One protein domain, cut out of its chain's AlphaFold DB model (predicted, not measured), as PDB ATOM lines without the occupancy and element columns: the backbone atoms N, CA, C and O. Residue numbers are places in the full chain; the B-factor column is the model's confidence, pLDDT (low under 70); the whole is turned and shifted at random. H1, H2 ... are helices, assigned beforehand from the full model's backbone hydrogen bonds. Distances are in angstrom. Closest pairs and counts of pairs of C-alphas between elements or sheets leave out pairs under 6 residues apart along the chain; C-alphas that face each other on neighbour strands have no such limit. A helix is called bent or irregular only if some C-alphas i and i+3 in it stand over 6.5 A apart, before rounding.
ATOM      1  N   TYR A   2      -6.749 -15.084 -24.159       70.56
ATOM      2  CA  TYR A   2      -7.677 -13.989 -24.525       70.56
ATOM      3  C   TYR A   2      -8.586 -13.471 -23.392       70.56
ATOM      4  O   TYR A   2      -8.692 -12.263 -23.215       70.56
ATOM      5  N   ASN A   3      -9.174 -14.354 -22.575       78.25
ATOM      6  CA  ASN A   3     -10.031 -13.933 -21.454       78.25
ATOM      7  C   ASN A   3      -9.261 -13.113 -20.403       78.25
ATOM      8  O   ASN A   3      -9.759 -12.101 -19.928       78.25
ATOM      9  N   MET A   4      -8.024 -13.512 -20.081       84.50
ATOM     10  CA  MET A   4      -7.170 -12.794 -19.124       84.50
ATOM     11  C   MET A   4      -6.816 -11.395 -19.644       84.50
ATOM     12  O   MET A   4      -6.933 -10.419 -18.909       84.50
ATOM     13  N   GLN A   5      -6.450 -11.286 -20.928       88.88
ATOM     14  CA  GLN A   5      -6.173  -9.997 -21.566       88.88
ATOM     15  C   GLN A   5      -7.415  -9.091 -21.570       88.88
ATOM     16  O   GLN A   5      -7.298  -7.903 -21.289       88.88
ATOM     17  N   PHE A   6      -8.606  -9.645 -21.821       88.94
ATOM     18  CA  PHE A   6      -9.865  -8.899 -21.762       88.94
ATOM     19  C   PHE A   6     -10.130  -8.312 -20.368       88.94
ATOM     20  O   PHE A   6     -10.396  -7.117 -20.253       88.94
ATOM     21  N   PHE A   7     -10.006  -9.112 -19.302       88.06
ATOM     22  CA  PHE A   7     -10.203  -8.617 -17.935       88.06
ATOM     23  C   PHE A   7      -9.147  -7.580 -17.529       88.06
ATOM     24  O   PHE A   7      -9.501  -6.580 -16.907       88.06
ATOM     25  N   LEU A   8      -7.881  -7.766 -17.920       90.81
ATOM     26  CA  LEU A   8      -6.808  -6.803 -17.649       90.81
ATOM     27  C   LEU A   8      -7.062  -5.444 -18.312       90.81
ATOM     28  O   LEU A   8      -6.858  -4.416 -17.673       90.81
ATOM     29  N   GLU A   9      -7.539  -5.413 -19.560       92.06
ATOM     30  CA  GLU A   9      -7.937  -4.156 -20.210       92.06
ATOM     31  C   GLU A   9      -9.194  -3.551 -19.570       92.06
ATOM     32  O   GLU A   9      -9.277  -2.339 -19.375       92.06
ATOM     33  N   LEU A  10     -10.156  -4.388 -19.175       88.00
ATOM     34  CA  LEU A  10     -11.392  -3.940 -18.539       88.00
ATOM     35  C   LEU A  10     -11.143  -3.278 -17.173       88.00
ATOM     36  O   LEU A  10     -11.768  -2.265 -16.859       88.00
ATOM     37  N   MET A  11     -10.195  -3.801 -16.387       88.94
ATOM     38  CA  MET A  11      -9.784  -3.238 -15.093       88.94
ATOM     39  C   MET A  11      -9.137  -1.852 -15.210       88.94
ATOM     40  O   MET A  11      -9.175  -1.084 -14.249       88.94
ATOM     41  N   LYS A  12      -8.586  -1.491 -16.378       93.56
ATOM     42  CA  LYS A  12      -8.041  -0.144 -16.623       93.56
ATOM     43  C   LYS A  12      -9.136   0.911 -16.775       93.56
ATOM     44  O   LYS A  12      -8.850   2.104 -16.685       93.56
ATOM     45  N   VAL A  13     -10.389   0.509 -17.010       93.00
ATOM     46  CA  VAL A  13     -11.497   1.454 -17.157       93.00
ATOM     47  C   VAL A  13     -11.952   1.936 -15.775       93.00
ATOM     48  O   VAL A  13     -12.505   1.159 -14.993       93.00
ATOM     49  N   PRO A  14     -11.820   3.237 -15.455       94.56
ATOM     50  CA  PRO A  14     -12.217   3.738 -14.150       94.56
ATOM     51  C   PRO A  14     -13.731   3.604 -13.963       94.56
ATOM     52  O   PRO A  14     -14.514   3.936 -14.867       94.56
ATOM     53  N   ARG A  15     -14.129   3.161 -12.762       94.44
ATOM     54  CA  ARG A  15     -15.528   2.993 -12.320       94.44
ATOM     55  C   ARG A  15     -16.354   2.067 -13.228       94.44
ATOM     56  O   ARG A  15     -17.543   2.314 -13.434       94.44
ATOM     57  N   ILE A  16     -15.733   1.022 -13.782       92.88
ATOM     58  CA  ILE A  16     -16.356   0.132 -14.772       92.88
ATOM     59  C   ILE A  16     -17.680  -0.487 -14.301       92.88
ATOM     60  O   ILE A  16     -18.651  -0.479 -15.048       92.88
ATOM     61  N   GLU A  17     -17.776  -0.906 -13.038       91.62
ATOM     62  CA  GLU A  17     -19.011  -1.454 -12.459       91.62
ATOM     63  C   GLU A  17     -20.168  -0.439 -12.481       91.62
ATOM     64  O   GLU A  17     -21.287  -0.755 -12.881       91.62
ATOM     65  N   SER A  18     -19.893   0.821 -12.123       94.81
ATOM     66  CA  SER A  18     -20.900   1.890 -12.168       94.81
ATOM     67  C   SER A  18     -21.306   2.224 -13.604       94.81
ATOM     68  O   SER A  18     -22.487   2.447 -13.869       94.81
ATOM     69  N   LYS A  19     -20.356   2.207 -14.550       95.00
ATOM     70  CA  LYS A  19     -20.650   2.372 -15.981       95.00
ATOM     71  C   LYS A  19     -21.537   1.241 -16.500       95.00
ATOM     72  O   LYS A  19     -22.503   1.523 -17.201       95.00
ATOM     73  N   PHE A  20     -21.273  -0.008 -16.112       95.06
ATOM     74  CA  PHE A  20     -22.122  -1.140 -16.478       95.06
ATOM     75  C   PHE A  20     -23.530  -1.030 -15.904       95.06
ATOM     76  O   PHE A  20     -24.481  -1.244 -16.651       95.06
ATOM     77  N   ARG A  21     -23.693  -0.610 -14.642       95.38
ATOM     78  CA  ARG A  21     -25.027  -0.328 -14.083       95.38
ATOM     79  C   ARG A  21     -25.778   0.737 -14.883       95.38
ATOM     80  O   ARG A  21     -26.935   0.529 -15.230       95.38
ATOM     81  N   ILE A  22     -25.121   1.846 -15.228       95.44
ATOM     82  CA  ILE A  22     -25.733   2.918 -16.030       95.44
ATOM     83  C   ILE A  22     -26.092   2.420 -17.433       95.44
ATOM     84  O   ILE A  22     -27.157   2.757 -17.943       95.44
ATOM     85  N   PHE A  23     -25.235   1.620 -18.070       96.19
ATOM     86  CA  PHE A  23     -25.528   1.053 -19.385       96.19
ATOM     87  C   PHE A  23     -26.689   0.064 -19.335       96.19
ATOM     88  O   PHE A  23     -27.591   0.176 -20.161       96.19
ATOM     89  N   ALA A  24     -26.717  -0.833 -18.348       95.19
ATOM     90  CA  ALA A  24     -27.836  -1.743 -18.129       95.19
ATOM     91  C   ALA A  24     -29.145  -0.965 -17.925       95.19
ATOM     92  O   ALA A  24     -30.124  -1.218 -18.627       95.19
ATOM     93  N   PHE A  25     -29.130   0.058 -17.063       94.31
ATOM     94  CA  PHE A  25     -30.268   0.953 -16.870       94.31
ATOM     95  C   PHE A  25     -30.682   1.629 -18.178       94.31
ATOM     96  O   PHE A  25     -31.839   1.547 -18.564       94.31
ATOM     97  N   LYS A  26     -29.749   2.243 -18.914       95.38
ATOM     98  CA  LYS A  26     -30.043   2.934 -20.179       95.38
ATOM     99  C   LYS A  26     -30.684   2.000 -21.211       95.38
ATOM    100  O   LYS A  26     -31.590   2.428 -21.922       95.38
ATOM    101  N   ILE A  27     -30.229   0.746 -21.283       95.69
ATOM    102  CA  ILE A  27     -30.786  -0.283 -22.172       95.69
ATOM    103  C   ILE A  27     -32.228  -0.623 -21.771       95.69
ATOM    104  O   ILE A  27     -33.097  -0.738 -22.633       95.69
ATOM    105  N   GLN A  28     -32.505  -0.759 -20.473       94.38
ATOM    106  CA  GLN A  28     -33.808  -1.203 -19.967       94.38
ATOM    107  C   GLN A  28     -34.822  -0.067 -19.764       94.38
ATOM    108  O   GLN A  28     -36.029  -0.312 -19.809       94.38
ATOM    109  N   PHE A  29     -34.360   1.171 -19.579       93.38
ATOM    110  CA  PHE A  29     -35.164   2.304 -19.115       93.38
ATOM    111  C   PHE A  29     -36.394   2.556 -19.985       93.38
ATOM    112  O   PHE A  29     -37.506   2.709 -19.484       93.38
ATOM    113  N   GLN A  30     -36.213   2.548 -21.305       94.75
ATOM    114  CA  GLN A  30     -37.314   2.794 -22.233       94.75
ATOM    115  C   GLN A  30     -38.380   1.698 -22.164       94.75
ATOM    116  O   GLN A  30     -39.564   1.990 -22.294       94.75
ATOM    117  N   THR A  31     -37.983   0.444 -21.947       93.69
ATOM    118  CA  THR A  31     -38.928  -0.665 -21.770       93.69
ATOM    119  C   THR A  31     -39.687  -0.523 -20.458       93.69
ATOM    120  O   THR A  31     -40.912  -0.498 -20.483       93.69
ATOM    121  N   GLN A  32     -38.983  -0.281 -19.350       92.31
ATOM    122  CA  GLN A  32     -39.610  -0.100 -18.037       92.31
ATOM    123  C   GLN A  32     -40.618   1.060 -18.026       92.31
ATOM    124  O   GLN A  32     -41.741   0.901 -17.553       92.31
ATOM    125  N   ILE A  33     -40.268   2.213 -18.609       93.31
ATOM    126  CA  ILE A  33     -41.183   3.361 -18.701       93.31
ATOM    127  C   ILE A  33     -42.414   3.040 -19.555       93.31
ATOM    128  O   ILE A  33     -43.524   3.442 -19.200       93.31
ATOM    129  N   ARG A  34     -42.250   2.320 -20.674       94.12
ATOM    130  CA  ARG A  34     -43.393   1.898 -21.496       94.12
ATOM    131  C   ARG A  34     -44.324   0.969 -20.724       94.12
ATOM    132  O   ARG A  34     -45.536   1.164 -20.797       94.12
ATOM    133  N   ASP A  35     -43.774   0.027 -19.967       90.94
ATOM    134  CA  ASP A  35     -44.560  -0.931 -19.187       90.94
ATOM    135  C   ASP A  35     -45.330  -0.232 -18.061       90.94
ATOM    136  O   ASP A  35     -46.548  -0.388 -17.952       90.94
ATOM    137  N   VAL A  36     -44.665   0.643 -17.298       91.75
ATOM    138  CA  VAL A  36     -45.316   1.463 -16.262       91.75
ATOM    139  C   VAL A  36     -46.425   2.327 -16.865       91.75
ATOM    140  O   VAL A  36     -47.543   2.361 -16.346       91.75
ATOM    141  N   ARG A  37     -46.158   2.997 -17.993       94.06
ATOM    142  CA  ARG A  37     -47.156   3.835 -18.672       94.06
ATOM    143  C   ARG A  37     -48.359   3.017 -19.135       94.06
ATOM    144  O   ARG A  37     -49.492   3.460 -18.958       94.06
ATOM    145  N   LYS A  38     -48.133   1.839 -19.718       93.94
ATOM    146  CA  LYS A  38     -49.202   0.931 -20.153       93.94
ATOM    147  C   LYS A  38     -50.074   0.501 -18.972       93.94
ATOM    148  O   LYS A  38     -51.301   0.538 -19.084       93.94
ATOM    149  N   ASN A  39     -49.461   0.152 -17.844       92.38
ATOM    150  CA  ASN A  39     -50.188  -0.245 -16.640       92.38
ATOM    151  C   ASN A  39     -51.039   0.911 -16.104       92.38
ATOM    152  O   ASN A  39     -52.232   0.735 -15.867       92.38
ATOM    153  N   LEU A  40     -50.469   2.119 -16.016       94.00
ATOM    154  CA  LEU A  40     -51.197   3.307 -15.568       94.00
ATOM    155  C   LEU A  40     -52.399   3.623 -16.467       94.00
ATOM    156  O   LEU A  40     -53.488   3.892 -15.964       94.00
ATOM    157  N   LEU A  41     -52.224   3.560 -17.791       95.88
ATOM    158  CA  LEU A  41     -53.316   3.778 -18.743       95.88
ATOM    159  C   LEU A  41     -54.413   2.716 -18.606       95.88
ATOM    160  O   LEU A  41     -55.594   3.051 -18.670       95.88
ATOM    161  N   THR A  42     -54.037   1.459 -18.369       96.12
ATOM    162  CA  THR A  42     -54.991   0.362 -18.152       96.12
ATOM    163  C   THR A  42     -55.826   0.595 -16.890       96.12
ATOM    164  O   THR A  42     -57.054   0.515 -16.943       96.12
ATOM    165  N   VAL A  43     -55.185   0.963 -15.774       96.12
ATOM    166  CA  VAL A  43     -55.875   1.282 -14.512       96.12
ATOM    167  C   VAL A  43     -56.774   2.511 -14.663       96.12
ATOM    168  O   VAL A  43     -57.926   2.489 -14.229       96.12
ATOM    169  N   ALA A  44     -56.287   3.571 -15.314       96.56
ATOM    170  CA  ALA A  44     -57.072   4.777 -15.564       96.56
ATOM    171  C   ALA A  44     -58.307   4.486 -16.434       96.56
ATOM    172  O   ALA A  44     -59.399   4.972 -16.138       96.56
ATOM    173  N   SER A  45     -58.149   3.656 -17.471       97.94
ATOM    174  CA  SER A  45     -59.251   3.198 -18.320       97.94
ATOM    175  C   SER A  45     -60.306   2.445 -17.508       97.94
ATOM    176  O   SER A  45     -61.479   2.815 -17.538       97.94
ATOM    177  N   ALA A  46     -59.893   1.462 -16.700       97.44
ATOM    178  CA  ALA A  46     -60.805   0.702 -15.844       97.44
ATOM    179  C   ALA A  46     -61.544   1.600 -14.835       97.44
ATOM    180  O   ALA A  46     -62.753   1.469 -14.657       97.44
ATOM    181  N   ALA A  47     -60.853   2.561 -14.213       97.19
ATOM    182  CA  ALA A  47     -61.474   3.511 -13.290       97.19
ATOM    183  C   ALA A  47     -62.520   4.404 -13.980       97.19
ATOM    184  O   ALA A  47     -63.574   4.690 -13.406       97.19
ATOM    185  N   ASN A  48     -62.251   4.836 -15.215       98.25
ATOM    186  CA  ASN A  48     -63.196   5.629 -15.998       98.25
ATOM    187  C   ASN A  48     -64.409   4.804 -16.439       98.25
ATOM    188  O   ASN A  48     -65.531   5.290 -16.313       98.25
ATOM    189  N   GLN A  49     -64.207   3.558 -16.869       98.31
ATOM    190  CA  GLN A  49     -65.281   2.615 -17.201       98.31
ATOM    191  C   GLN A  49     -66.192   2.344 -15.997       98.31
ATOM    192  O   GLN A  49     -67.407   2.502 -16.092       98.31
ATOM    193  N   LEU A  50     -65.610   2.052 -14.827       97.06
ATOM    194  CA  LEU A  50     -66.360   1.857 -13.582       97.06
ATOM    195  C   LEU A  50     -67.190   3.092 -13.200       97.06
ATOM    196  O   LEU A  50     -68.344   2.963 -12.800       97.06
ATOM    197  N   ARG A  51     -66.617   4.298 -13.323       96.69
ATOM    198  CA  ARG A  51     -67.322   5.558 -13.026       96.69
ATOM    199  C   ARG A  51     -68.411   5.874 -14.061       96.69
ATOM    200  O   ARG A  51     -69.423   6.488 -13.715       96.69
ATOM    201  N   GLY A  52     -68.178   5.498 -15.316       97.31
ATOM    202  CA  GLY A  52     -69.032   5.802 -16.462       97.31
ATOM    203  C   GLY A  52     -70.175   4.814 -16.692       97.31
ATOM    204  O   GLY A  52     -71.163   5.203 -17.305       97.31
ATOM    205  N   SER A  53     -70.089   3.576 -16.196       98.25
ATOM    206  CA  SER A  53     -71.135   2.570 -16.420       98.25
ATOM    207  C   SER A  53     -72.418   2.914 -15.658       98.25
ATOM    208  O   SER A  53     -72.520   2.754 -14.438       98.25
ATOM    209  N   GLU A  54     -73.434   3.371 -16.392       97.62
ATOM    210  CA  GLU A  54     -74.781   3.577 -15.851       97.62
ATOM    211  C   GLU A  54     -75.434   2.251 -15.449       97.62
ATOM    212  O   GLU A  54     -76.109   2.181 -14.418       97.62
ATOM    213  N   SER A 126     -61.587  -3.071 -19.553       96.69
ATOM    214  CA  SER A 126     -60.234  -2.890 -19.011       96.69
ATOM    215  C   SER A 126     -60.073  -3.439 -17.593       96.69
ATOM    216  O   SER A 126     -58.950  -3.483 -17.093       96.69
ATOM    217  N   LEU A 127     -61.160  -3.853 -16.934       95.44
ATOM    218  CA  LEU A 127     -61.146  -4.220 -15.520       95.44
ATOM    219  C   LEU A 127     -60.315  -5.477 -15.244       95.44
ATOM    220  O   LEU A 127     -59.545  -5.497 -14.285       95.44
ATOM    221  N   GLU A 128     -60.417  -6.501 -16.094       94.38
ATOM    222  CA  GLU A 128     -59.633  -7.733 -15.936       94.38
ATOM    223  C   GLU A 128     -58.134  -7.486 -16.158       94.38
ATOM    224  O   GLU A 128     -57.290  -7.990 -15.418       94.38
ATOM    225  N   ALA A 129     -57.780  -6.682 -17.161       94.19
ATOM    226  CA  ALA A 129     -56.387  -6.312 -17.382       94.19
ATOM    227  C   ALA A 129     -55.848  -5.491 -16.198       94.19
ATOM    228  O   ALA A 129     -54.748  -5.753 -15.718       94.19
ATOM    229  N   ALA A 130     -56.642  -4.546 -15.681       94.88
ATOM    230  CA  ALA A 130     -56.268  -3.721 -14.538       94.88
ATOM    231  C   ALA A 130     -56.087  -4.544 -13.248       94.88
ATOM    232  O   ALA A 130     -55.138  -4.301 -12.501       94.88
ATOM    233  N   SER A 131     -56.920  -5.559 -12.992       92.69
ATOM    234  CA  SER A 131     -56.771  -6.413 -11.800       92.69
ATOM    235  C   SER A 131     -55.462  -7.213 -11.795       92.69
ATOM    236  O   SER A 131     -54.938  -7.534 -10.732       92.69
ATOM    237  N   LYS A 132     -54.893  -7.471 -12.979       89.56
ATOM    238  CA  LYS A 132     -53.605  -8.157 -13.167       89.56
ATOM    239  C   LYS A 132     -52.401  -7.211 -13.174       89.56
ATOM    240  O   LYS A 132     -51.271  -7.682 -13.127       89.56
ATOM    241  N   THR A 133     -52.606  -5.888 -13.209       82.50
ATOM    242  CA  THR A 133     -51.506  -4.895 -13.192       82.50
ATOM    243  C   THR A 133     -50.902  -4.635 -11.804       82.50
ATOM    244  O   THR A 133     -50.081  -3.732 -11.651       82.50
ATOM    245  N   VAL A 134     -51.263  -5.426 -10.784       57.06
ATOM    246  CA  VAL A 134     -50.742  -5.287  -9.416       57.06
ATOM    247  C   VAL A 134     -49.257  -5.666  -9.351       57.06
ATOM    248  O   VAL A 134     -48.894  -6.822  -9.175       57.06
ATOM    249  N   ALA A 135     -48.415  -4.639  -9.466       54.66
ATOM    250  CA  ALA A 135     -47.128  -4.491  -8.791       54.66
ATOM    251  C   ALA A 135     -46.816  -2.986  -8.647       54.66
ATOM    252  O   ALA A 135     -45.809  -2.485  -9.141       54.66
ATOM    253  N   ILE A 136     -47.706  -2.226  -7.992       50.75
ATOM    254  CA  ILE A 136     -47.379  -0.848  -7.564       50.75
ATOM    255  C   ILE A 136     -46.322  -0.880  -6.436       50.75
ATOM    256  O   ILE A 136     -45.623   0.103  -6.211       50.75
ATOM    257  N   GLU A 137     -46.113  -2.036  -5.798       48.28
ATOM    258  CA  GLU A 137     -45.074  -2.243  -4.779       48.28
ATOM    259  C   GLU A 137     -43.643  -2.342  -5.344       48.28
ATOM    260  O   GLU A 137     -42.688  -2.235  -4.585       48.28
ATOM    261  N   SER A 138     -43.447  -2.484  -6.661       45.38
ATOM    262  CA  SER A 138     -42.104  -2.665  -7.246       45.38
ATOM    263  C   SER A 138     -41.455  -1.383  -7.782       45.38
ATOM    264  O   SER A 138     -40.393  -1.451  -8.391       45.38
ATOM    265  N   ILE A 139     -42.067  -0.209  -7.579       46.00
ATOM    266  CA  ILE A 139     -41.497   1.081  -8.025       46.00
ATOM    267  C   ILE A 139     -40.513   1.661  -6.980       46.00
ATOM    268  O   ILE A 139     -39.798   2.619  -7.264       46.00
ATOM    269  N   GLY A 140     -40.424   1.061  -5.786       47.78
ATOM    270  CA  GLY A 140     -39.470   1.439  -4.739       47.78
ATOM    271  C   GLY A 140     -38.528   0.294  -4.375       47.78
ATOM    272  O   GLY A 140     -38.790  -0.417  -3.410       47.78
ATOM    273  N   GLY A 141     -37.443   0.125  -5.131       34.47
ATOM    274  CA  GLY A 141     -36.367  -0.831  -4.846       34.47
ATOM    275  C   GLY A 141     -35.180  -0.635  -5.770       34.47
ATOM    276  O   GLY A 141     -35.345  -0.918  -6.974       34.47
TER     277      GLY A 141
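AT A GLANCE: This is residues 2 to 54 and 126 to 141 of the 141 residues of the protein "Formin-like protein" of Hordeum vulgare subsp. vulgare (UniProt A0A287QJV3). A long bent helix, H2, makes the length of a thin rod; at its first end H1 turns off at a corner like the foot of an L, and the short helix H3 packs on the arm H2b, followed by a tail with H4, which touches no helix. The 69 printed residues hold four named helices, in the order H1, H2, H3, H4, and no named strand: the class is all helix. The whole is extended, with a radius of gyration of the C-alphas of 20.8 A and spans of 70 by 21 by 16 A.

IN THESE COORDINATES: Find C-alpha 16 at (-16.356, 0.132, -14.772), where H2, residues 16 to 52, begins; by its hydrogen bonds it was assigned as one helix, but it is bent, with C-alphas 27 and 30 7.2 A apart. Its arms are H2a, residues 16 to 27, 16.2 A from first to last C-alpha, and H2b, residues 30 to 52, 32.4 A. Before it look for H1, residues 2 to 11, 14.5 A. After the cut come H3, residues 127 to 132, 8.8 A, and H4, residues 136 to 139, ending at C-alpha 139 at (-41.497, 1.081, -8.025). H4 is neither bent nor irregular, but only just: C-alphas 136 and 139 are 6.2 A apart.

HOW THE PARTS SIT: H2a and H2b stand at a steep tilt of 41 degrees. H2b touches H3 with residues 39 to 46 alone; look at the closest C-alphas, of Ala 46 and Leu 127, 4.9 A apart. The two run opposite ways at a steep tilt of 38 degrees. H1 and H2a are close but not clearly touching, about perpendicular at 86 degrees; their closest C-alphas, of Leu 10 and Ile 16, are 7.4 A apart. H4 is apart from H2b and H3. In H1, H2a, H2b and H3 every O i to N i+4 pair is within hydrogen-bond range; H4 is too short for such a pair.

THE WHOLE: The C-alphas farthest apart are those of Gln 5 and Glu 54, 70.2 A. Residues 2 to 34 stand free. Residues 55 to 125 are not printed, and C-alphas 54 and 126 are 16.2 A apart across this cut. The links H1 to H2 and H3 to H4 are tight. The mean pLDDT of the printed part is 88.0, with residues 134 to 141 under 70.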